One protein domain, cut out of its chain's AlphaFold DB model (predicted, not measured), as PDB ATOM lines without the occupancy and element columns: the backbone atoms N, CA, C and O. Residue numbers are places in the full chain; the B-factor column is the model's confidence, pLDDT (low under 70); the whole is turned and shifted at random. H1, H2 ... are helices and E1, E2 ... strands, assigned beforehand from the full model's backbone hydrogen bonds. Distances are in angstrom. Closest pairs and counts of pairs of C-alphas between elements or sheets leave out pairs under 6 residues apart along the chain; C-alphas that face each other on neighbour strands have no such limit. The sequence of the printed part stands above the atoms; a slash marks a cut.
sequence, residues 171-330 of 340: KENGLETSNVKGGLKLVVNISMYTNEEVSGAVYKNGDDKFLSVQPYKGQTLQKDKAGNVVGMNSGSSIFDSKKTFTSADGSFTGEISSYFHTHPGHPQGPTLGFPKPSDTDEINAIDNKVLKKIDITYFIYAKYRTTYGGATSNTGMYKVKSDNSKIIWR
ATOM      1  N   LYS A 171     449.879  27.215 133.147       92.50
ATOM      2  CA  LYS A 171     450.776  26.495 134.060       92.50
ATOM      3  C   LYS A 171     451.636  27.442 134.883       92.50
ATOM      4  O   LYS A 171     451.777  27.257 136.090       92.50
ATOM      5  N   GLU A 172     452.198  28.455 134.236       91.75
ATOM      6  CA  GLU A 172     453.093  29.418 134.874       91.75
ATOM      7  C   GLU A 172     452.357  30.574 135.550       91.75
ATOM      8  O   GLU A 172     452.806  31.036 136.595       91.75
ATOM      9  N   ASN A 173     451.243  31.038 134.975       92.19
ATOM     10  CA  ASN A 173     450.566  32.255 135.437       92.19
ATOM     11  C   ASN A 173     449.211  31.997 136.105       92.19
ATOM     12  O   ASN A 173     448.644  32.917 136.686       92.19
ATOM     13  N   GLY A 174     448.682  30.774 136.031       92.38
ATOM     14  CA  GLY A 174     447.319  30.484 136.459       92.38
ATOM     15  C   GLY A 174     446.260  30.986 135.471       92.38
ATOM     16  O   GLY A 174     446.538  31.273 134.302       92.38
ATOM     17  N   LEU A 175     445.014  31.067 135.936       94.81
ATOM     18  CA  LEU A 175     443.870  31.556 135.159       94.81
ATOM     19  C   LEU A 175     442.977  32.429 136.038       94.81
ATOM     20  O   LEU A 175     442.539  32.001 137.101       94.81
ATOM     21  N   GLU A 176     442.650  33.618 135.549       95.38
ATOM     22  CA  GLU A 176     441.732  34.551 136.195       95.38
ATOM     23  C   GLU A 176     440.553  34.842 135.268       95.38
ATOM     24  O   GLU A 176     440.753  35.215 134.111       95.38
ATOM     25  N   THR A 177     439.321  34.631 135.739       95.88
ATOM     26  CA  THR A 177     438.126  34.827 134.907       95.88
ATOM     27  C   THR A 177     436.845  34.994 135.720       95.88
ATOM     28  O   THR A 177     436.650  34.345 136.748       95.88
ATOM     29  N   SER A 178     435.921  35.815 135.219       95.38
ATOM     30  CA  SER A 178     434.541  35.884 135.716       95.38
ATOM     31  C   SER A 178     433.681  34.703 135.243       95.38
ATOM     32  O   SER A 178     432.683  34.373 135.883       95.38
ATOM     33  N   ASN A 179     434.075  34.004 134.169       95.19
ATOM     34  CA  ASN A 179     433.421  32.767 133.742       95.19
ATOM     35  C   ASN A 179     433.912  31.583 134.589       95.19
ATOM     36  O   ASN A 179     434.744  30.777 134.165       95.19
ATOM     37  N   VAL A 180     433.391  31.499 135.814       92.88
ATOM     38  CA  VAL A 180     433.809  30.504 136.808       92.88
ATOM     39  C   VAL A 180     433.586  29.073 136.319       92.88
ATOM     40  O   VAL A 180     434.492  28.251 136.433       92.88
ATOM     41  N   LYS A 181     432.411  28.765 135.757       90.25
ATOM     42  CA  LYS A 181     432.062  27.402 135.325       90.25
ATOM     43  C   LYS A 181     432.936  26.946 134.154       90.25
ATOM     44  O   LYS A 181     433.548  25.880 134.236       90.25
ATOM     45  N   GLY A 182     433.047  27.767 133.106       90.00
ATOM     46  CA  GLY A 182     433.875  27.464 131.939       90.00
ATOM     47  C   GLY A 182     435.362  27.380 132.286       90.00
ATOM     48  O   GLY A 182     436.037  26.430 131.889       90.00
ATOM     49  N   GLY A 183     435.862  28.319 133.097       94.19
ATOM     50  CA  GLY A 183     437.250  28.321 133.559       94.19
ATOM     51  C   GLY A 183     437.593  27.087 134.392       94.19
ATOM     52  O   GLY A 183     438.637  26.472 134.181       94.19
ATOM     53  N   LEU A 184     436.696  26.672 135.291       91.75
ATOM     54  CA  LEU A 184     436.893  25.487 136.120       91.75
ATOM     55  C   LEU A 184     436.897  24.202 135.278       91.75
ATOM     56  O   LEU A 184     437.791  23.372 135.432       91.75
ATOM     57  N   LYS A 185     435.954  24.071 134.336       90.38
ATOM     58  CA  LYS A 185     435.906  22.953 133.380       90.38
ATOM     59  C   LYS A 185     437.194  22.862 132.557       90.38
ATOM     60  O   LYS A 185     437.752  21.774 132.418       90.38
ATOM     61  N   LEU A 186     437.695  23.997 132.061       93.88
ATOM     62  CA  LEU A 186     438.945  24.069 131.303       93.88
ATOM     63  C   LEU A 186     440.134  23.543 132.117       93.88
ATOM     64  O   LEU A 186     440.843  22.650 131.655       93.88
ATOM     65  N   VAL A 187     440.350  24.054 133.332       93.50
ATOM     66  CA  VAL A 187     441.535  23.676 134.121       93.50
ATOM     67  C   VAL A 187     441.463  22.259 134.679       93.50
ATOM     68  O   VAL A 187     442.494  21.598 134.788       93.50
ATOM     69  N   VAL A 188     440.260  21.753 134.968       89.25
ATOM     70  CA  VAL A 188     440.074  20.340 135.316       89.25
ATOM     71  C   VAL A 188     440.423  19.459 134.120       89.25
ATOM     72  O   VAL A 188     441.184  18.512 134.286       89.25
ATOM     73  N   ASN A 189     439.947  19.776 132.914       90.88
ATOM     74  CA  ASN A 189     440.300  19.014 131.712       90.88
ATOM     75  C   ASN A 189     441.815  18.996 131.466       90.88
ATOM     76  O   ASN A 189     442.378  17.923 131.247       90.88
ATOM     77  N   ILE A 190     442.482  20.151 131.594       92.44
ATOM     78  CA  ILE A 190     443.947  20.248 131.506       92.44
ATOM     79  C   ILE A 190     444.606  19.332 132.543       92.44
ATOM     80  O   ILE A 190     445.404  18.479 132.166       92.44
ATOM     81  N   SER A 191     444.219  19.438 133.818       89.56
ATOM     82  CA  SER A 191     444.750  18.604 134.904       89.56
ATOM     83  C   SER A 191     444.613  17.104 134.619       89.56
ATOM     84  O   SER A 191     445.576  16.341 134.727       89.56
ATOM     85  N   MET A 192     443.419  16.665 134.206       86.50
ATOM     86  CA  MET A 192     443.134  15.254 133.924       86.50
ATOM     87  C   MET A 192     443.915  14.726 132.718       86.50
ATOM     88  O   MET A 192     444.195  13.521 132.648       86.50
ATOM     89  N   TYR A 193     444.236  15.603 131.766       88.69
ATOM     90  CA  TYR A 193     445.019  15.279 130.582       88.69
ATOM     91  C   TYR A 193     446.514  15.181 130.903       88.69
ATOM     92  O   TYR A 193     447.134  14.147 130.643       88.69
ATOM     93  N   THR A 194     447.079  16.219 131.526       88.12
ATOM     94  CA  THR A 194     448.515  16.306 131.841       88.12
ATOM     95  C   THR A 194     448.919  15.418 133.014       88.12
ATOM     96  O   THR A 194     450.093  15.084 133.157       88.12
ATOM     97  N   ASN A 195     447.950  14.959 133.811       86.19
ATOM     98  CA  ASN A 195     448.182  14.312 135.099       86.19
ATOM     99  C   ASN A 195     448.904  15.254 136.079       86.19
ATOM    100  O   ASN A 195     449.726  14.811 136.883       86.19
ATOM    101  N   GLU A 196     448.601  16.553 136.000       86.75
ATOM    102  CA  GLU A 196     449.140  17.578 136.891       86.75
ATOM    103  C   GLU A 196     448.061  18.136 137.824       86.75
ATOM    104  O   GLU A 196     446.941  18.418 137.398       86.75
ATOM    105  N   GLU A 197     448.372  18.265 139.111       86.31
ATOM    106  CA  GLU A 197     447.422  18.781 140.099       86.31
ATOM    107  C   GLU A 197     447.311  20.299 139.989       86.31
ATOM    108  O   GLU A 197     448.274  21.037 140.168       86.31
ATOM    109  N   VAL A 198     446.094  20.757 139.740       88.50
ATOM    110  CA  VAL A 198     445.702  22.161 139.682       88.50
ATOM    111  C   VAL A 198     444.827  22.500 140.880       88.50
ATOM    112  O   VAL A 198     443.950  21.712 141.255       88.50
ATOM    113  N   SER A 199     445.026  23.688 141.446       89.12
ATOM    114  CA  SER A 199     444.209  24.225 142.528       89.12
ATOM    115  C   SER A 199     443.879  25.704 142.332       89.12
ATOM    116  O   SER A 199     444.482  26.402 141.517       89.12
ATOM    117  N   GLY A 200     442.873  26.187 143.053       90.88
ATOM    118  CA  GLY A 200     442.425  27.566 142.945       90.88
ATOM    119  C   GLY A 200     441.274  27.895 143.877       90.88
ATOM    120  O   GLY A 200     440.799  27.063 144.649       90.88
ATOM    121  N   ALA A 201     440.805  29.130 143.791       90.94
ATOM    122  CA  ALA A 201     439.716  29.638 144.603       90.94
ATOM    123  C   ALA A 201     438.686  30.389 143.758       90.94
ATOM    124  O   ALA A 201     439.001  30.987 142.730       90.94
ATOM    125  N   VAL A 202     437.442  30.367 144.228       92.06
ATOM    126  CA  VAL A 202     436.381  31.246 143.742       92.06
ATOM    127  C   VAL A 202     436.158  32.326 144.785       92.06
ATOM    128  O   VAL A 202     435.937  32.043 145.968       92.06
ATOM    129  N   TYR A 203     436.187  33.562 144.321       92.88
ATOM    130  CA  TYR A 203     435.940  34.765 145.088       92.88
ATOM    131  C   TYR A 203     434.566  35.325 144.747       92.88
ATOM    132  O   TYR A 203     434.075  35.134 143.636       92.88
ATOM    133  N   LYS A 204     433.948  36.013 145.705       94.00
ATOM    134  CA  LYS A 204     432.646  36.657 145.528       94.00
ATOM    135  C   LYS A 204     432.659  38.110 145.982       94.00
ATOM    136  O   LYS A 204     433.334  38.456 146.956       94.00
ATOM    137  N   ASN A 205     431.867  38.929 145.307       94.88
ATOM    138  CA  ASN A 205     431.519  40.277 145.734       94.88
ATOM    139  C   ASN A 205     430.046  40.528 145.391       94.88
ATOM    140  O   ASN A 205     429.699  40.705 144.229       94.88
ATOM    141  N   GLY A 206     429.166  40.465 146.394       92.38
ATOM    142  CA  GLY A 206     427.727  40.379 146.137       92.38
ATOM    143  C   GLY A 206     427.390  39.111 145.344       92.38
ATOM    144  O   GLY A 206     427.756  38.012 145.770       92.38
ATOM    145  N   ASP A 207     426.723  39.285 144.203       92.69
ATOM    146  CA  ASP A 207     426.353  38.200 143.286       92.69
ATOM    147  C   ASP A 207     427.471  37.847 142.288       92.69
ATOM    148  O   ASP A 207     427.469  36.751 141.720       92.69
ATOM    149  N   ASP A 208     428.456  38.734 142.110       94.56
ATOM    150  CA  ASP A 208     429.568  38.518 141.190       94.56
ATOM    151  C   ASP A 208     430.519  37.456 141.737       94.56
ATOM    152  O   ASP A 208     430.915  37.479 142.909       94.56
ATOM    153  N   LYS A 209     430.928  36.536 140.860       95.00
ATOM    154  CA  LYS A 209     431.896  35.482 141.164       95.00
ATOM    155  C   LYS A 209     433.099  35.586 140.242       95.00
ATOM    156  O   LYS A 209     432.977  35.958 139.078       95.00
ATOM    157  N   PHE A 210     434.254  35.201 140.764       95.62
ATOM    158  CA  PHE A 210     435.505  35.254 140.028       95.62
ATOM    159  C   PHE A 210     436.387  34.063 140.384       95.62
ATOM    160  O   PHE A 210     436.584  33.756 141.558       95.62
ATOM    161  N   LEU A 211     436.901  33.379 139.371       95.81
ATOM    162  CA  LEU A 211     437.805  32.246 139.508       95.81
ATOM    163  C   LEU A 211     439.247  32.744 139.446       95.81
ATOM    164  O   LEU A 211     439.610  33.464 138.520       95.81
ATOM    165  N   SER A 212     440.065  32.310 140.402       94.69
ATOM    166  CA  SER A 212     441.519  32.448 140.371       94.69
ATOM    167  C   SER A 212     442.138  31.066 140.543       94.69
ATOM    168  O   SER A 212     442.031  30.433 141.596       94.69
ATOM    169  N   VAL A 213     442.738  30.570 139.470       93.12
ATOM    170  CA  VAL A 213     443.491  29.319 139.431       93.12
ATOM    171  C   VAL A 213     444.948  29.650 139.678       93.12
ATOM    172  O   VAL A 213     445.487  30.554 139.043       93.12
ATOM    173  N   GLN A 214     445.576  28.926 140.595       90.94
ATOM    174  CA  GLN A 214     446.973  29.147 140.932       90.94
ATOM    175  C   GLN A 214     447.888  28.570 139.836       90.94
ATOM    176  O   GLN A 214     447.523  27.584 139.186       90.94
ATOM    177  N   PRO A 215     449.085  29.149 139.633       90.56
ATOM    178  CA  PRO A 215     450.146  28.483 138.891       90.56
ATOM    179  C   PRO A 215     450.416  27.081 139.442       90.56
ATOM    180  O   PRO A 215     450.434  26.880 140.650       90.56
ATOM    181  N   TYR A 216     450.681  26.121 138.564       88.31
ATOM    182  CA  TYR A 216     451.023  24.738 138.936       88.31
ATOM    183  C   TYR A 216     452.363  24.297 138.329       88.31
ATOM    184  O   TYR A 216     452.698  23.113 138.250       88.31
ATOM    185  N   LYS A 217     453.184  25.265 137.902       86.00
ATOM    186  CA  LYS A 217     454.589  25.037 137.559       86.00
ATOM    187  C   LYS A 217     455.359  24.639 138.823       86.00
ATOM    188  O   LYS A 217     455.459  25.422 139.758       86.00
ATOM    189  N   GLY A 218     455.981  23.460 138.816       73.25
ATOM    190  CA  GLY A 218     456.816  22.990 139.934       73.25
ATOM    191  C   GLY A 218     456.211  21.854 140.752       73.25
ATOM    192  O   GLY A 218     456.702  21.565 141.842       73.25
ATOM    193  N   GLN A 219     455.186  21.185 140.223       77.81
ATOM    194  CA  GLN A 219     454.664  19.964 140.813       77.81
ATOM    195  C   GLN A 219     455.777  18.937 141.060       77.81
ATOM    196  O   GLN A 219     456.639  18.691 140.211       77.81
ATOM    197  N   THR A 220     455.730  18.299 142.227       80.31
ATOM    198  CA  THR A 220     456.675  17.242 142.594       80.31
ATOM    199  C   THR A 220     455.957  15.923 142.837       80.31
ATOM    200  O   THR A 220     454.830  15.872 143.331       80.31
ATOM    201  N   LEU A 221     456.626  14.831 142.469       83.56
ATOM    202  CA  LEU A 221     456.163  13.474 142.732       83.56
ATOM    203  C   LEU A 221     456.839  12.963 144.000       83.56
ATOM    204  O   LEU A 221     458.068  12.894 144.073       83.56
ATOM    205  N   GLN A 222     456.036  12.566 144.980       84.31
ATOM    206  CA  GLN A 222     456.528  11.858 146.153       84.31
ATOM    207  C   GLN A 222     456.725  10.393 145.785       84.31
ATOM    208  O   GLN A 222     455.806   9.738 145.287       84.31
ATOM    209  N   LYS A 223     457.933   9.883 146.027       85.81
ATOM    210  CA  LYS A 223     458.296   8.499 145.731       85.81
ATOM    211  C   LYS A 223     458.605   7.733 147.008       85.81
ATOM    212  O   LYS A 223     459.218   8.279 147.924       85.81
ATOM    213  N   ASP A 224     458.192   6.472 147.063       83.56
ATOM    214  CA  ASP A 224     458.627   5.561 148.120       83.56
ATOM    215  C   ASP A 224     460.099   5.140 147.927       83.56
ATOM    216  O   ASP A 224     460.764   5.498 146.952       83.56
ATOM    217  N   LYS A 225     460.629   4.344 148.864       85.94
ATOM    218  CA  LYS A 225     462.008   3.826 148.793       85.94
ATOM    219  C   LYS A 225     462.262   2.920 147.580       85.94
ATOM    220  O   LYS A 225     463.419   2.715 147.229       85.94
ATOM    221  N   ALA A 226     461.211   2.367 146.976       82.50
ATOM    222  CA  ALA A 226     461.281   1.545 145.772       82.50
ATOM    223  C   ALA A 226     461.138   2.378 144.481       82.50
ATOM    224  O   ALA A 226     461.274   1.837 143.387       82.50
ATOM    225  N   GLY A 227     460.910   3.691 144.597       81.19
ATOM    226  CA  GLY A 227     460.758   4.612 143.476       81.19
ATOM    227  C   GLY A 227     459.334   4.716 142.922       81.19
ATOM    228  O   GLY A 227     459.141   5.442 141.944       81.19
ATOM    229  N   ASN A 228     458.347   4.045 143.527       80.19
ATOM    230  CA  ASN A 228     456.947   4.148 143.110       80.19
ATOM    231  C   ASN A 228     456.381   5.505 143.511       80.19
ATOM    232  O   ASN A 228     456.668   6.001 144.600       80.19
ATOM    233  N   VAL A 229     455.542   6.090 142.655       79.94
ATOM    234  CA  VAL A 229     454.885   7.362 142.962       79.94
ATOM    235  C   VAL A 229     453.744   7.098 143.943       79.94
ATOM    236  O   VAL A 229     452.771   6.426 143.608       79.94
ATOM    237  N   VAL A 230     453.880   7.631 145.156       77.44
ATOM    238  CA  VAL A 230     452.933   7.447 146.271       77.44
ATOM    239  C   VAL A 230     452.172   8.717 146.630       77.44
ATOM    240  O   VAL A 230     451.235   8.666 147.419       77.44
ATOM    241  N   GLY A 231     452.544   9.848 146.036       75.12
ATOM    242  CA  GLY A 231     451.860  11.117 146.226       75.12
ATOM    243  C   GLY A 231     452.260  12.128 145.165       75.12
ATOM    244  O   GLY A 231     453.304  12.007 144.521       75.12
ATOM    245  N   MET A 232     451.418  13.136 145.001       75.31
ATOM    246  CA  MET A 232     451.660  14.301 144.162       75.31
ATOM    247  C   MET A 232     451.546  15.530 145.054       75.31
ATOM    248  O   MET A 232     450.838  15.516 146.059       75.31
ATOM    249  N   ASN A 233     452.349  16.542 144.765       72.50
ATOM    250  CA  ASN A 233     452.222  17.840 145.399       72.50
ATOM    251  C   ASN A 233     452.164  18.874 144.285       72.50
ATOM    252  O   ASN A 233     453.181  19.092 143.621       72.50
ATOM    253  N   SER A 234     450.989  19.479 144.110       66.19
ATOM    254  CA  SER A 234     450.675  20.562 143.166       66.19
ATOM    255  C   SER A 234     451.663  21.734 143.173       66.19
ATOM    256  O   SER A 234     451.679  22.520 142.231       66.19
ATOM    257  N   GLY A 235     452.475  21.887 144.228       62.72
ATOM    258  CA  GLY A 235     453.336  23.054 144.429       62.72
ATOM    259  C   GLY A 235     452.565  24.306 144.860       62.72
ATOM    260  O   GLY A 235     453.179  25.353 145.034       62.72
ATOM    261  N   SER A 236     451.247  24.179 145.063       62.09
ATOM    262  CA  SER A 236     450.315  25.287 145.261       62.09
ATOM    263  C   SER A 236     449.207  24.893 146.246       62.09
ATOM    264  O   SER A 236     448.470  23.925 146.029       62.09
ATOM    265  N   SER A 237     449.104  25.618 147.361       63.19
ATOM    266  CA  SER A 237     448.286  25.275 148.528       63.19
ATOM    267  C   SER A 237     447.094  26.217 148.716       63.19
ATOM    268  O   SER A 237     447.076  27.368 148.278       63.19
ATOM    269  N   ILE A 238     446.090  25.769 149.478       60.72
ATOM    270  CA  ILE A 238     445.033  26.652 149.990       60.72
ATOM    271  C   ILE A 238     445.608  27.837 150.774       60.72
ATOM    272  O   ILE A 238     445.034  28.923 150.754       60.72
ATOM    273  N   PHE A 239     446.768  27.661 151.408       56.50
ATOM    274  CA  PHE A 239     447.455  28.708 152.161       56.50
ATOM    275  C   PHE A 239     448.004  29.842 151.286       56.50
ATOM    276  O   PHE A 239     448.227  30.937 151.799       56.50
ATOM    277  N   ASP A 240     448.147  29.612 149.980       61.75
ATOM    278  CA  ASP A 240     448.510  30.654 149.017       61.75
ATOM    279  C   ASP A 240     447.295  31.514 148.628       61.75
ATOM    280  O   ASP A 240     447.434  32.616 148.092       61.75
ATOM    281  N   SER A 241     446.080  31.049 148.950       66.12
ATOM    282  CA  SER A 241     444.847  31.796 148.702       66.12
ATOM    283  C   SER A 241     444.647  32.869 149.769       66.12
ATOM    284  O   SER A 241     444.596  32.609 150.972       66.12
ATOM    285  N   LYS A 242     444.476  34.112 149.322       74.12
ATOM    286  CA  LYS A 242     444.206  35.248 150.209       74.12
ATOM    287  C   LYS A 242     442.728  35.274 150.594       74.12
ATOM    288  O   LYS A 242     441.878  34.940 149.775       74.12
ATOM    289  N   LYS A 243     442.412  35.744 151.809       79.88
ATOM    290  CA  LYS A 243     441.020  36.017 152.227       79.88
ATOM    291  C   LYS A 243     440.329  36.971 151.250       79.88
ATOM    292  O   LYS A 243     439.177  36.754 150.888       79.88
ATOM    293  N   THR A 244     441.047  38.019 150.864       86.50
ATOM    294  CA  THR A 244     440.610  39.030 149.907       86.50
ATOM    295  C   THR A 244     441.510  38.955 148.689       86.50
ATOM    296  O   THR A 244     442.730  38.851 148.826       86.50
ATOM    297  N   PHE A 245     440.907  39.019 147.515       89.88
ATOM    298  CA  PHE A 245     441.590  38.951 146.235       89.88
ATOM    299  C   PHE A 245     441.184  40.138 145.377       89.88
ATOM    300  O   PHE A 245     440.022  40.540 145.400       89.88
ATOM    301  N   THR A 246     442.147  40.653 144.622       93.69
ATOM    302  CA  THR A 246     441.943  41.633 143.561       93.69
ATOM    303  C   THR A 246     442.542  41.041 142.296       93.69
ATOM    304  O   THR A 246     443.690  40.591 142.347       93.69
ATOM    305  N   SER A 247     441.769  41.008 141.210       93.12
ATOM    306  CA  SER A 247     442.223  40.477 139.921       93.12
ATOM    307  C   SER A 247     443.412  41.270 139.386       93.12
ATOM    308  O   SER A 247     443.589  42.446 139.710       93.12
ATOM    309  N   ALA A 248     444.227  40.637 138.548       90.94
ATOM    310  CA  ALA A 248     445.426  41.247 137.981       90.94
ATOM    311  C   ALA A 248     445.126  42.525 137.174       90.94
ATOM    312  O   ALA A 248     445.933  43.451 137.153       90.94
ATOM    313  N   ASP A 249     443.952  42.593 136.543       90.62
ATOM    314  CA  ASP A 249     443.465  43.766 135.807       90.62
ATOM    315  C   ASP A 249     442.742  44.801 136.694       90.62
ATOM    316  O   ASP A 249     442.330  45.854 136.209       90.62
ATOM    317  N   GLY A 250     442.571  44.513 137.988       92.69
ATOM    318  CA  GLY A 250     441.859  45.354 138.948       92.69
ATOM    319  C   GLY A 250     440.340  45.422 138.753       92.69
ATOM    320  O   GLY A 250     439.685  46.182 139.464       92.69
ATOM    321  N   SER A 251     439.768  44.653 137.818       91.62
ATOM    322  CA  SER A 251     438.331  44.675 137.511       91.62
ATOM    323  C   SER A 251     437.461  44.056 138.606       91.62
ATOM    324  O   SER A 251     436.286  44.402 138.729       91.62
ATOM    325  N   PHE A 252     438.031  43.178 139.431       95.12
ATOM    326  CA  PHE A 252     437.321  42.479 140.488       95.12
ATOM    327  C   PHE A 252     438.076  42.584 141.811       95.12
ATOM    328  O   PHE A 252     439.293  42.431 141.874       95.12
ATOM    329  N   THR A 253     437.344  42.811 142.900       96.31
ATOM    330  CA  THR A 253     437.834  42.601 144.265       96.31
ATOM    331  C   THR A 253     436.749  41.914 145.074       96.31
ATOM    332  O   THR A 253     435.602  42.356 145.042       96.31
ATOM    333  N   GLY A 254     437.098  40.854 145.800       93.25
ATOM    334  CA  GLY A 254     436.131  40.058 146.550       93.25
ATOM    335  C   GLY A 254     436.753  39.216 147.655       93.25
ATOM    336  O   GLY A 254     437.973  39.173 147.831       93.25
ATOM    337  N   GLU A 255     435.894  38.539 148.410       90.50
ATOM    338  CA  GLU A 255     436.298  37.609 149.464       90.50
ATOM    339  C   GLU A 255     436.188  36.161 148.993       90.50
ATOM    340  O   GLU A 255     435.341  35.819 148.164       90.50
ATOM    341  N   ILE A 256     437.054  35.296 149.517       86.75
ATOM    342  CA  ILE A 256     437.045  33.875 149.177       86.75
ATOM    343  C   ILE A 256     435.703  33.237 149.561       86.75
ATOM    344  O   ILE A 256     435.203  33.401 150.673       86.75
ATOM    345  N   SER A 257     435.114  32.504 148.621       85.56
ATOM    346  CA  SER A 257     433.858  31.771 148.805       85.56
ATOM    347  C   SER A 257     434.085  30.263 148.826       85.56
ATOM    348  O   SER A 257     433.435  29.530 149.577       85.56
ATOM    349  N   SER A 258     434.998  29.785 147.987       82.44
ATOM    350  CA  SER A 258     435.325  28.371 147.890       82.44
ATOM    351  C   SER A 258     436.731  28.144 147.373       82.44
ATOM    352  O   SER A 258     437.300  29.001 146.704       82.44
ATOM    353  N   TYR A 259     437.261  26.963 147.659       84.25
ATOM    354  CA  TYR A 259     438.541  26.490 147.153       84.25
ATOM    355  C   TYR A 259     438.351  25.154 146.450       84.25
ATOM    356  O   TYR A 259     437.502  24.356 146.849       84.25
ATOM    357  N   PHE A 260     439.149  24.893 145.424       83.94
ATOM    358  CA  PHE A 260     439.187  23.602 144.770       83.94
ATOM    359  C   PHE A 260     440.613  23.138 144.511       83.94
ATOM    360  O   PHE A 260     441.528  23.944 144.344       83.94
ATOM    361  N   HIS A 261     440.773  21.828 144.399       84.69
ATOM    362  CA  HIS A 261     441.928  21.243 143.739       84.69
ATOM    363  C   HIS A 261     441.534  19.980 142.972       84.69
ATOM    364  O   HIS A 261     440.376  19.551 142.989       84.69
ATOM    365  N   THR A 262     442.493  19.411 142.254       83.12
ATOM    366  CA  THR A 262     442.308  18.232 141.410       83.12
ATOM    367  C   THR A 262     443.216  17.090 141.856       83.12
ATOM    368  O   THR A 262     444.335  17.326 142.288       83.12
ATOM    369  N   HIS A 263     442.743  15.856 141.699       81.56
ATOM    370  CA  HIS A 263     443.485  14.605 141.822       81.56
ATOM    371  C   HIS A 263     443.416  13.868 140.473       81.56
ATOM    372  O   HIS A 263     442.573  12.981 140.281       81.56
ATOM    373  N   PRO A 264     444.261  14.206 139.489       81.06
ATOM    374  CA  PRO A 264     444.194  13.587 138.168       81.06
ATOM    375  C   PRO A 264     444.753  12.156 138.135       81.06
ATOM    376  O   PRO A 264     444.542  11.426 137.164       81.06
ATOM    377  N   GLY A 265     445.432  11.733 139.207       79.88
ATOM    378  CA  GLY A 265     446.170  10.475 139.266       79.88
ATOM    379  C   GLY A 265     447.463  10.539 138.461       79.88
ATOM    380  O   GLY A 265     447.777  11.558 137.858       79.88
ATOM    381  N   HIS A 266     448.239   9.454 138.459       77.81
ATOM    382  CA  HIS A 266     449.492   9.397 137.708       77.81
ATOM    383  C   HIS A 266     449.752   7.980 137.177       77.81
ATOM    384  O   HIS A 266     449.559   7.018 137.923       77.81
ATOM    385  N   PRO A 267     450.247   7.801 135.935       78.69
ATOM    386  CA  PRO A 267     450.496   6.468 135.373       78.69
ATOM    387  C   PRO A 267     451.434   5.584 136.213       78.69
ATOM    388  O   PRO A 267     451.267   4.371 136.254       78.69
ATOM    389  N   GLN A 268     452.403   6.189 136.906       76.38
ATOM    390  CA  GLN A 268     453.355   5.492 137.793       76.38
ATOM    391  C   GLN A 268     452.863   5.358 139.250       76.38
ATOM    392  O   GLN A 268     453.606   4.884 140.106       76.38
ATOM    393  N   GLY A 269     451.646   5.822 139.541       73.56
ATOM    394  CA  GLY A 269     451.025   5.811 140.864       73.56
ATOM    395  C   GLY A 269     449.567   5.366 140.750       73.56
ATOM    396  O   GLY A 269     448.675   6.207 140.823       73.56
ATOM    397  N   PRO A 270     449.291   4.063 140.550       66.50
ATOM    398  CA  PRO A 270     447.940   3.553 140.291       66.50
ATOM    399  C   PRO A 270     446.983   3.723 141.479       66.50
ATOM    400  O   PRO A 270     445.776   3.568 141.328       66.50
ATOM    401  N   THR A 271     447.520   4.034 142.661       68.75
ATOM    402  CA  THR A 271     446.771   4.363 143.876       68.75
ATOM    403  C   THR A 271     446.513   5.868 144.029       68.75
ATOM    404  O   THR A 271     446.106   6.305 145.102       68.75
ATOM    405  N   LEU A 272     446.782   6.676 143.002       72.06
ATOM    406  CA  LEU A 272     446.495   8.111 142.973       72.06
ATOM    407  C   LEU A 272     445.276   8.406 142.098       72.06
ATOM    408  O   LEU A 272     444.870   7.587 141.275       72.06
ATOM    409  N   GLY A 273     444.711   9.603 142.255       69.50
ATOM    410  CA  GLY A 273     443.543  10.037 141.482       69.50
ATOM    411  C   GLY A 273     442.205   9.684 142.124       69.50
ATOM    412  O   GLY A 273     441.173   9.673 141.457       69.50
ATOM    413  N   PHE A 274     442.202   9.375 143.421       67.25
ATOM    414  CA  PHE A 274     440.964   9.138 144.149       67.25
ATOM    415  C   PHE A 274     440.264  10.461 144.465       67.25
ATOM    416  O   PHE A 274     440.918  11.399 144.908       67.25
ATOM    417  N   PRO A 275     438.928  10.533 144.339       60.12
ATOM    418  CA  PRO A 275     438.184  11.717 144.755       60.12
ATOM    419  C   PRO A 275     438.250  11.918 146.277       60.12
ATOM    420  O   PRO A 275     438.091  13.033 146.749       60.12
ATOM    421  N   LYS A 276     438.523  10.857 147.054       63.00
ATOM    422  CA  LYS A 276     438.595  10.933 148.517       63.00
ATOM    423  C   LYS A 276     439.702  11.913 148.958       63.00
ATOM    424  O   LYS A 276     440.840  11.706 148.542       63.00
ATOM    425  N   PRO A 277     439.400  12.897 149.830       60.56
ATOM    426  CA  PRO A 277     440.422  13.736 150.443       60.56
ATOM    427  C   PRO A 277     441.426  12.869 151.203       60.56
ATOM    428  O   PRO A 277     441.047  11.880 151.846       60.56
ATOM    429  N   SER A 278     442.701  13.236 151.132       62.53
ATOM    430  CA  SER A 278     443.705  12.711 152.050       62.53
ATOM    431  C   SER A 278     443.444  13.228 153.470       62.53
ATOM    432  O   SER A 278     442.747  14.226 153.666       62.53
ATOM    433  N   ASP A 279     444.042  12.592 154.478       62.94
ATOM    434  CA  ASP A 279     443.981  13.105 155.855       62.94
ATOM    435  C   ASP A 279     444.547  14.536 155.933       62.94
ATOM    436  O   ASP A 279     444.065  15.364 156.702       62.94
ATOM    437  N   THR A 280     445.533  14.857 155.088       64.81
ATOM    438  CA  THR A 280     446.085  16.208 154.943       64.81
ATOM    439  C   THR A 280     445.076  17.182 154.340       64.81
ATOM    440  O   THR A 280     444.997  18.311 154.812       64.81
ATOM    441  N   ASP A 281     444.268  16.768 153.366       60.78
ATOM    442  CA  ASP A 281     443.198  17.607 152.811       60.78
ATOM    443  C   ASP A 281     442.094  17.860 153.834       60.78
ATOM    444  O   ASP A 281     441.631  18.992 153.970       60.78
ATOM    445  N   GLU A 282     441.707  16.830 154.596       60.91
ATOM    446  CA  GLU A 282     440.749  16.983 155.693       60.91
ATOM    447  C   GLU A 282     441.290  17.962 156.747       60.91
ATOM    448  O   GLU A 282     440.581  18.884 157.150       60.91
ATOM    449  N   ILE A 283     442.559  17.831 157.147       61.44
ATOM    450  CA  ILE A 283     443.204  18.753 158.094       61.44
ATOM    451  C   ILE A 283     443.318  20.163 157.510       61.44
ATOM    452  O   ILE A 283     443.010  21.122 158.205       61.44
ATOM    453  N   ASN A 284     443.716  20.332 156.251       62.31
ATOM    454  CA  ASN A 284     443.840  21.656 155.635       62.31
ATOM    455  C   ASN A 284     442.483  22.365 155.534       62.31
ATOM    456  O   ASN A 284     442.398  23.569 155.788       62.31
ATOM    457  N   ALA A 285     441.418  21.621 155.223       59.75
ATOM    458  CA  ALA A 285     440.060  22.145 155.175       59.75
ATOM    459  C   ALA A 285     439.519  22.523 156.569       59.75
ATOM    460  O   ALA A 285     438.851  23.548 156.703       59.75
ATOM    461  N   ILE A 286     439.822  21.728 157.602       53.53
ATOM    462  CA  ILE A 286     439.328  21.922 158.978       53.53
ATOM    463  C   ILE A 286     440.163  22.951 159.756       53.53
ATOM    464  O   ILE A 286     439.620  23.832 160.421       53.53
ATOM    465  N   ASP A 287     441.487  22.827 159.708       53.88
ATOM    466  CA  ASP A 287     442.415  23.547 160.585       53.88
ATOM    467  C   ASP A 287     442.749  24.947 160.037       53.88
ATOM    468  O   ASP A 287     443.166  25.806 160.810       53.88
ATOM    469  N   ASN A 288     442.535  25.182 158.730       54.06
ATOM    470  CA  ASN A 288     442.679  26.426 157.950       54.06
ATOM    471  C   ASN A 288     443.178  27.673 158.727       54.06
ATOM    472  O   ASN A 288     442.463  28.665 158.925       54.06
ATOM    473  N   LYS A 289     444.444  27.624 159.175       47.62
ATOM    474  CA  LYS A 289     445.042  28.638 160.067       47.62
ATOM    475  C   LYS A 289     445.241  29.990 159.379       47.62
ATOM    476  O   LYS A 289     445.215  31.019 160.050       47.62
ATOM    477  N   VAL A 290     445.394  29.995 158.053       48.41
ATOM    478  CA  VAL A 290     445.642  31.199 157.237       48.41
ATOM    479  C   VAL A 290     444.363  31.997 156.994       48.41
ATOM    480  O   VAL A 290     444.386  33.225 157.064       48.41
ATOM    481  N   LEU A 291     443.221  31.327 156.809       52.97
ATOM    482  CA  LEU A 291     441.932  31.993 156.600       52.97
ATOM    483  C   LEU A 291     441.144  32.212 157.899       52.97
ATOM    484  O   LEU A 291     439.976  32.565 157.840       52.97
ATOM    485  N   LYS A 292     441.754  32.064 159.085       55.78
ATOM    486  CA  LYS A 292     441.131  32.378 160.391       55.78
ATOM    487  C   LYS A 292     439.756  31.711 160.624       55.78
ATOM    488  O   LYS A 292     438.881  32.346 161.210       55.78
ATOM    489  N   LYS A 293     439.553  30.452 160.208       58.19
ATOM    490  CA  LYS A 293     438.250  29.747 160.308       58.19
ATOM    491  C   LYS A 293     437.105  30.394 159.501       58.19
ATOM    492  O   LYS A 293     435.989  30.512 160.000       58.19
ATOM    493  N   ILE A 294     437.356  30.839 158.270       56.81
ATOM    494  CA  ILE A 294     436.261  31.228 157.363       56.81
ATOM    495  C   ILE A 294     435.576  29.962 156.835       56.81
ATOM    496  O   ILE A 294     436.251  29.041 156.377       56.81
ATOM    497  N   ASP A 295     434.243  29.936 156.898       63.91
ATOM    498  CA  ASP A 295     433.418  28.876 156.314       63.91
ATOM    499  C   ASP A 295     433.435  28.994 154.785       63.91
ATOM    500  O   ASP A 295     432.717  29.803 154.193       63.91
ATOM    501  N   ILE A 296     434.311  28.223 154.145       68.94
ATOM    502  CA  ILE A 296     434.406  28.117 152.689       68.94
ATOM    503  C   ILE A 296     434.073  26.699 152.253       68.94
ATOM    504  O   ILE A 296     434.351  25.731 152.953       68.94
ATOM    505  N   THR A 297     433.495  26.562 151.062       72.50
ATOM    506  CA  THR A 297     433.267  25.230 150.489       72.50
ATOM    507  C   THR A 297     434.539  24.742 149.798       72.50
ATOM    508  O   THR A 297     435.136  25.477 149.014       72.50
ATOM    509  N   TYR A 298     434.945  23.510 150.090       72.69
ATOM    510  CA  TYR A 298     436.072  22.843 149.442       72.69
ATOM    511  C   TYR A 298     435.562  21.919 148.320       72.69
ATOM    512  O   TYR A 298     434.483  21.339 148.436       72.69
ATOM    513  N   PHE A 299     436.296  21.802 147.216       76.06
ATOM    514  CA  PHE A 299     435.942  20.958 146.068       76.06
ATOM    515  C   PHE A 299     437.165  20.136 145.627       76.06
ATOM    516  O   PHE A 299     438.281  20.651 145.634       76.06
ATOM    517  N   ILE A 300     436.972  18.868 145.243       75.62
ATOM    518  CA  ILE A 300     438.073  17.965 144.849       75.62
ATOM    519  C   ILE A 300     437.710  17.215 143.573       75.62
ATOM    520  O   ILE A 300     436.920  16.276 143.602       75.62
ATOM    521  N   TYR A 301     438.331  17.578 142.460       77.88
ATOM    522  CA  TYR A 301     438.030  17.027 141.141       77.88
ATOM    523  C   TYR A 301     438.976  15.870 140.794       77.88
ATOM    524  O   TYR A 301     440.177  16.075 140.797       77.88
ATOM    525  N   ALA A 302     438.497  14.669 140.451       74.44
ATOM    526  CA  ALA A 302     439.387  13.510 140.257       74.44
ATOM    527  C   ALA A 302     439.049  12.622 139.047       74.44
ATOM    528  O   ALA A 302     437.897  12.567 138.609       74.44
ATOM    529  N   LYS A 303     440.057  11.896 138.532       68.25
ATOM    530  CA  LYS A 303     439.946  10.993 137.369       68.25
ATOM    531  C   LYS A 303     439.383   9.631 137.784       68.25
ATOM    532  O   LYS A 303     440.062   8.822 138.405       68.25
ATOM    533  N   TYR A 304     438.150   9.329 137.390       52.06
ATOM    534  CA  TYR A 304     437.542   8.021 137.642       52.06
ATOM    535  C   TYR A 304     438.125   6.954 136.689       52.06
ATOM    536  O   TYR A 304     437.703   6.861 135.537       52.06
ATOM    537  N   ARG A 305     439.077   6.122 137.140       42.09
ATOM    538  CA  ARG A 305     439.303   4.792 136.537       42.09
ATOM    539  C   ARG A 305     438.684   3.722 137.429       42.09
ATOM    540  O   ARG A 305     438.970   3.639 138.618       42.09
ATOM    541  N   THR A 306     437.833   2.908 136.820       37.75
ATOM    542  CA  THR A 306     437.124   1.785 137.424       37.75
ATOM    543  C   THR A 306     438.096   0.723 137.946       37.75
ATOM    544  O   THR A 306     438.966   0.255 137.211       37.75
ATOM    545  N   THR A 307     437.914   0.272 139.186       32.72
ATOM    546  CA  THR A 307     438.293  -1.088 139.594       32.72
ATOM    547  C   THR A 307     437.380  -2.110 138.908       32.72
ATOM    548  O   THR A 307     436.281  -1.787 138.470       32.72
ATOM    549  N   TYR A 308     437.860  -3.349 138.793       26.83
ATOM    550  CA  TYR A 308     437.136  -4.553 138.358       26.83
ATOM    551  C   TYR A 308     435.598  -4.453 138.533       26.83
ATOM    552  O   TYR A 308     435.120  -4.456 139.665       26.83
ATOM    553  N   GLY A 309     434.824  -4.363 137.438       34.38
ATOM    554  CA  GLY A 309     433.353  -4.480 137.503       34.38
ATOM    555  C   GLY A 309     432.489  -3.446 136.768       34.38
ATOM    556  O   GLY A 309     431.285  -3.647 136.724       34.38
ATOM    557  N   GLY A 310     433.053  -2.409 136.141       36.56
ATOM    558  CA  GLY A 310     432.314  -1.565 135.186       36.56
ATOM    559  C   GLY A 310     431.396  -0.492 135.796       36.56
ATOM    560  O   GLY A 310     430.264  -0.752 136.177       36.56
ATOM    561  N   ALA A 311     431.892   0.745 135.798       28.91
ATOM    562  CA  ALA A 311     431.168   2.016 135.790       28.91
ATOM    563  C   ALA A 311     432.165   3.108 135.333       28.91
ATOM    564  O   ALA A 311     433.376   2.928 135.477       28.91
ATOM    565  N   THR A 312     431.709   4.209 134.742       33.06
ATOM    566  CA  THR A 312     432.554   5.301 134.212       33.06
ATOM    567  C   THR A 312     432.028   6.664 134.645       33.06
ATOM    568  O   THR A 312     430.820   6.820 134.769       33.06
ATOM    569  N   SER A 313     432.977   7.603 134.799       40.69
ATOM    570  CA  SER A 313     432.885   9.042 135.120       40.69
ATOM    571  C   SER A 313     432.150   9.416 136.408       40.69
ATOM    572  O   SER A 313     430.974   9.120 136.533       40.69
ATOM    573  N   ASN A 314     432.836  10.112 137.329       41.19
ATOM    574  CA  ASN A 314     432.405  11.421 137.839       41.19
ATOM    575  C   ASN A 314     433.450  12.050 138.777       41.19
ATOM    576  O   ASN A 314     434.028  11.395 139.646       41.19
ATOM    577  N   THR A 315     433.686  13.343 138.565       45.59
ATOM    578  CA  THR A 315     434.283  14.289 139.509       45.59
ATOM    579  C   THR A 315     433.607  14.152 140.881       45.59
ATOM    580  O   THR A 315     432.389  14.127 140.945       45.59
ATOM    581  N   GLY A 316     434.348  14.051 141.988       47.34
ATOM    582  CA  GLY A 316     433.760  14.131 143.335       47.34
ATOM    583  C   GLY A 316     433.626  15.586 143.807       47.34
ATOM    584  O   GLY A 316     434.301  16.464 143.294       47.34
ATOM    585  N   MET A 317     432.784  15.877 144.801       48.44
ATOM    586  CA  MET A 317     432.765  17.185 145.473       48.44
ATOM    587  C   MET A 317     432.736  16.970 146.986       48.44
ATOM    588  O   MET A 317     431.828  16.334 147.517       48.44
ATOM    589  N   TYR A 318     433.719  17.516 147.702       51.84
ATOM    590  CA  TYR A 318     433.870  17.306 149.145       51.84
ATOM    591  C   TYR A 318     433.697  18.599 149.921       51.84
ATOM    592  O   TYR A 318     434.662  19.310 150.176       51.84
ATOM    593  N   LYS A 319     432.471  18.861 150.378       51.22
ATOM    594  CA  LYS A 319     432.194  20.007 151.242       51.22
ATOM    595  C   LYS A 319     432.580  19.703 152.692       51.22
ATOM    596  O   LYS A 319     431.900  18.946 153.383       51.22
ATOM    597  N   VAL A 320     433.628  20.363 153.169       49.84
ATOM    598  CA  VAL A 320     433.925  20.495 154.601       49.84
ATOM    599  C   VAL A 320     433.363  21.837 155.067       49.84
ATOM    600  O   VAL A 320     433.673  22.861 154.468       49.84
ATOM    601  N   LYS A 321     432.497  21.829 156.084       49.53
ATOM    602  CA  LYS A 321     432.005  23.049 156.743       49.53
ATOM    603  C   LYS A 321     432.863  23.373 157.964       49.53
ATOM    604  O   LYS A 321     433.376  22.463 158.620       49.53
ATOM    605  N   SER A 322     432.970  24.654 158.317       47.59
ATOM    606  CA  SER A 322     433.775  25.127 159.460       47.59
ATOM    607  C   SER A 322     433.318  24.612 160.834       47.59
ATOM    608  O   SER A 322     434.035  24.754 161.821       47.59
ATOM    609  N   ASP A 323     432.110  24.055 160.925       51.75
ATOM    610  CA  ASP A 323     431.511  23.499 162.143       51.75
ATOM    611  C   ASP A 323     431.802  21.997 162.337       51.75
ATOM    612  O   ASP A 323     431.182  21.351 163.183       51.75
ATOM    613  N   ASN A 324     432.740  21.430 161.567       48.06
ATOM    614  CA  ASN A 324     433.050  19.997 161.546       48.06
ATOM    615  C   ASN A 324     431.879  19.102 161.083       48.06
ATOM    616  O   ASN A 324     431.980  17.872 161.161       48.06
ATOM    617  N   SER A 325     430.780  19.672 160.567       43.97
ATOM    618  CA  SER A 325     429.722  18.883 159.940       43.97
ATOM    619  C   SER A 325     430.191  18.399 158.564       43.97
ATOM    620  O   SER A 325     430.456  19.168 157.637       43.97
ATOM    621  N   LYS A 326     430.352  17.078 158.438       46.91
ATOM    622  CA  LYS A 326     430.767  16.424 157.193       46.91
ATOM    623  C   LYS A 326     429.538  16.235 156.306       46.91
ATOM    624  O   LYS A 326     428.634  15.492 156.680       46.91
ATOM    625  N   ILE A 327     429.509  16.860 155.129       44.09
ATOM    626  CA  ILE A 327     428.514  16.527 154.101       44.09
ATOM    627  C   ILE A 327     429.256  15.985 152.883       44.09
ATOM    628  O   ILE A 327     429.886  16.724 152.131       44.09
ATOM    629  N   ILE A 328     429.188  14.666 152.712       44.62
ATOM    630  CA  ILE A 328     429.770  13.971 151.565       44.62
ATOM    631  C   ILE A 328     428.730  13.990 150.447       44.62
ATOM    632  O   ILE A 328     427.749  13.252 150.514       44.62
ATOM    633  N   TRP A 329     428.950  14.804 149.416       43.03
ATOM    634  CA  TRP A 329     428.190  14.709 148.172       43.03
ATOM    635  C   TRP A 329     428.984  13.848 147.193       43.03
ATOM    636  O   TRP A 329     430.055  14.222 146.723       43.03
ATOM    637  N   ARG A 330     428.484  12.648 146.897       44.22
ATOM    638  CA  ARG A 330     428.996  11.882 145.760       44.22
ATOM    639  C   ARG A 330     428.261  12.386 144.525       44.22
ATOM    640  O   ARG A 330     427.071  12.143 144.385       44.22
TER     641      ARG A 330
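AT A GLANCE: This is residues 171 to 330 of the 340 residues of an uncharacterized protein of Chryseotalea sanaruensis (UniProt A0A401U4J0). Picture a strongly twisted sheet of six strands, E1, E2, E3, E6, E7 and E8, that curls round one helix, H1. The hairpin of E4 and E5 lies away from that sheet, the hairpin of E9 and E10 reaches out beyond E8 with E9 beside it, the short helix H2 only grazes the sheet, and the loop residues 306 to 311 stick out. You are reading 160 residues with two named helices and ten named strands, and along the chain E1 comes first, then H1, then the strands E2 to E7, then H2, then the strands E8 to E10; the large sheet is branched at E7, which has E2 on one side and E6 and E8 on the other side, with both antiparallel and parallel neighbour pairs, while the hairpin of E4 and E5 and the hairpin of E9 and E10 are each an antiparallel sheet of two strands. The class is mixed, helices and strands, with under half of the residues in named elements. The whole is compact, with a radius of gyration of the C-alphas of 15.8 A and spans of 47 by 35 by 33 A.

HOW THE PARTS SIT: Start at E1, residues 175 to 177, an edge strand antiparallel to E3, residues 208 to 213; N 177 and O 211 are 3.0 A apart. Next comes H1, residues 180 to 194, which is on the branched sheet; its closest C-alphas to E3 are those of Val 180 and Leu 211, 5.1 A apart. E2, residues 199 to 205, forms a hairpin with E3, where N 203 and O 210 are 2.8 A apart. On the other side of E2 look for E7, residues 253 to 263, antiparallel to it, with N 202 and O 258 2.8 A apart. E7 bends by 63 degrees at residue 257, and its pairing is staggered. E6, residues 244 to 246, forms a hairpin with E7 beside residues 253 to 255, where N 245 and O 254 are 3.0 A apart. E8, residues 297 to 302, lies on the same side of E7 as E6, beside residues 258 to 263; it is parallel to E7, with N 299 and O 259 2.8 A apart. Between them comes H2, residues 279 to 287, which only grazes the sheet with residues 281 to 285; E7, H2 and E8 make a strand-helix-strand unit, two parallel neighbour strands with a helix between, and its crossover is right-handed. E4, residues 220 to 223, and E5, residues 229 to 233, form a hairpin, with N 222 and O 231 2.8 A apart; both are apart from H1. E9, residues 317 to 320, and E10, residues 326 to 329, form a hairpin with no N and O pair within hydrogen-bond range across it. The closest C-alphas of E8 and E9 are those of Phe 299 and Met 317, 5.0 A apart. In H1 and H2 every O i to N i+4 pair is within hydrogen-bond range.

IN THESE COORDINATES: Find C-alpha 175 at (443.870, 31.556, 135.159), where E1 begins its 6.6 A. H1 starts at (433.809, 30.504, 136.808) and runs 21.0 A. E2 covers 20.7 A, E3 16.8 A, E4 9.4 A, E5 11.1 A and E6 7.0 A. E7 is the longest strand by residues, at 28.7 A. H2 covers 11.6 A, E8 16.7 A, E9 9.8 A and E10 9.5 A; E10 ends at C-alpha 329, (428.190, 14.709, 148.172).

THE WHOLE: The two C-alphas farthest apart are those of Gly 206 and Ala 226, 51.3 A. The printed part has no cut. The links E7 to H2 and E8 to E9 are long, and residues 306 to 311 stand free within the second. The mean pLDDT of the printed part is 73.8; look for values under 70 at residues 234 to 241, 270 to 271, 273 to 296 and 303 to 330.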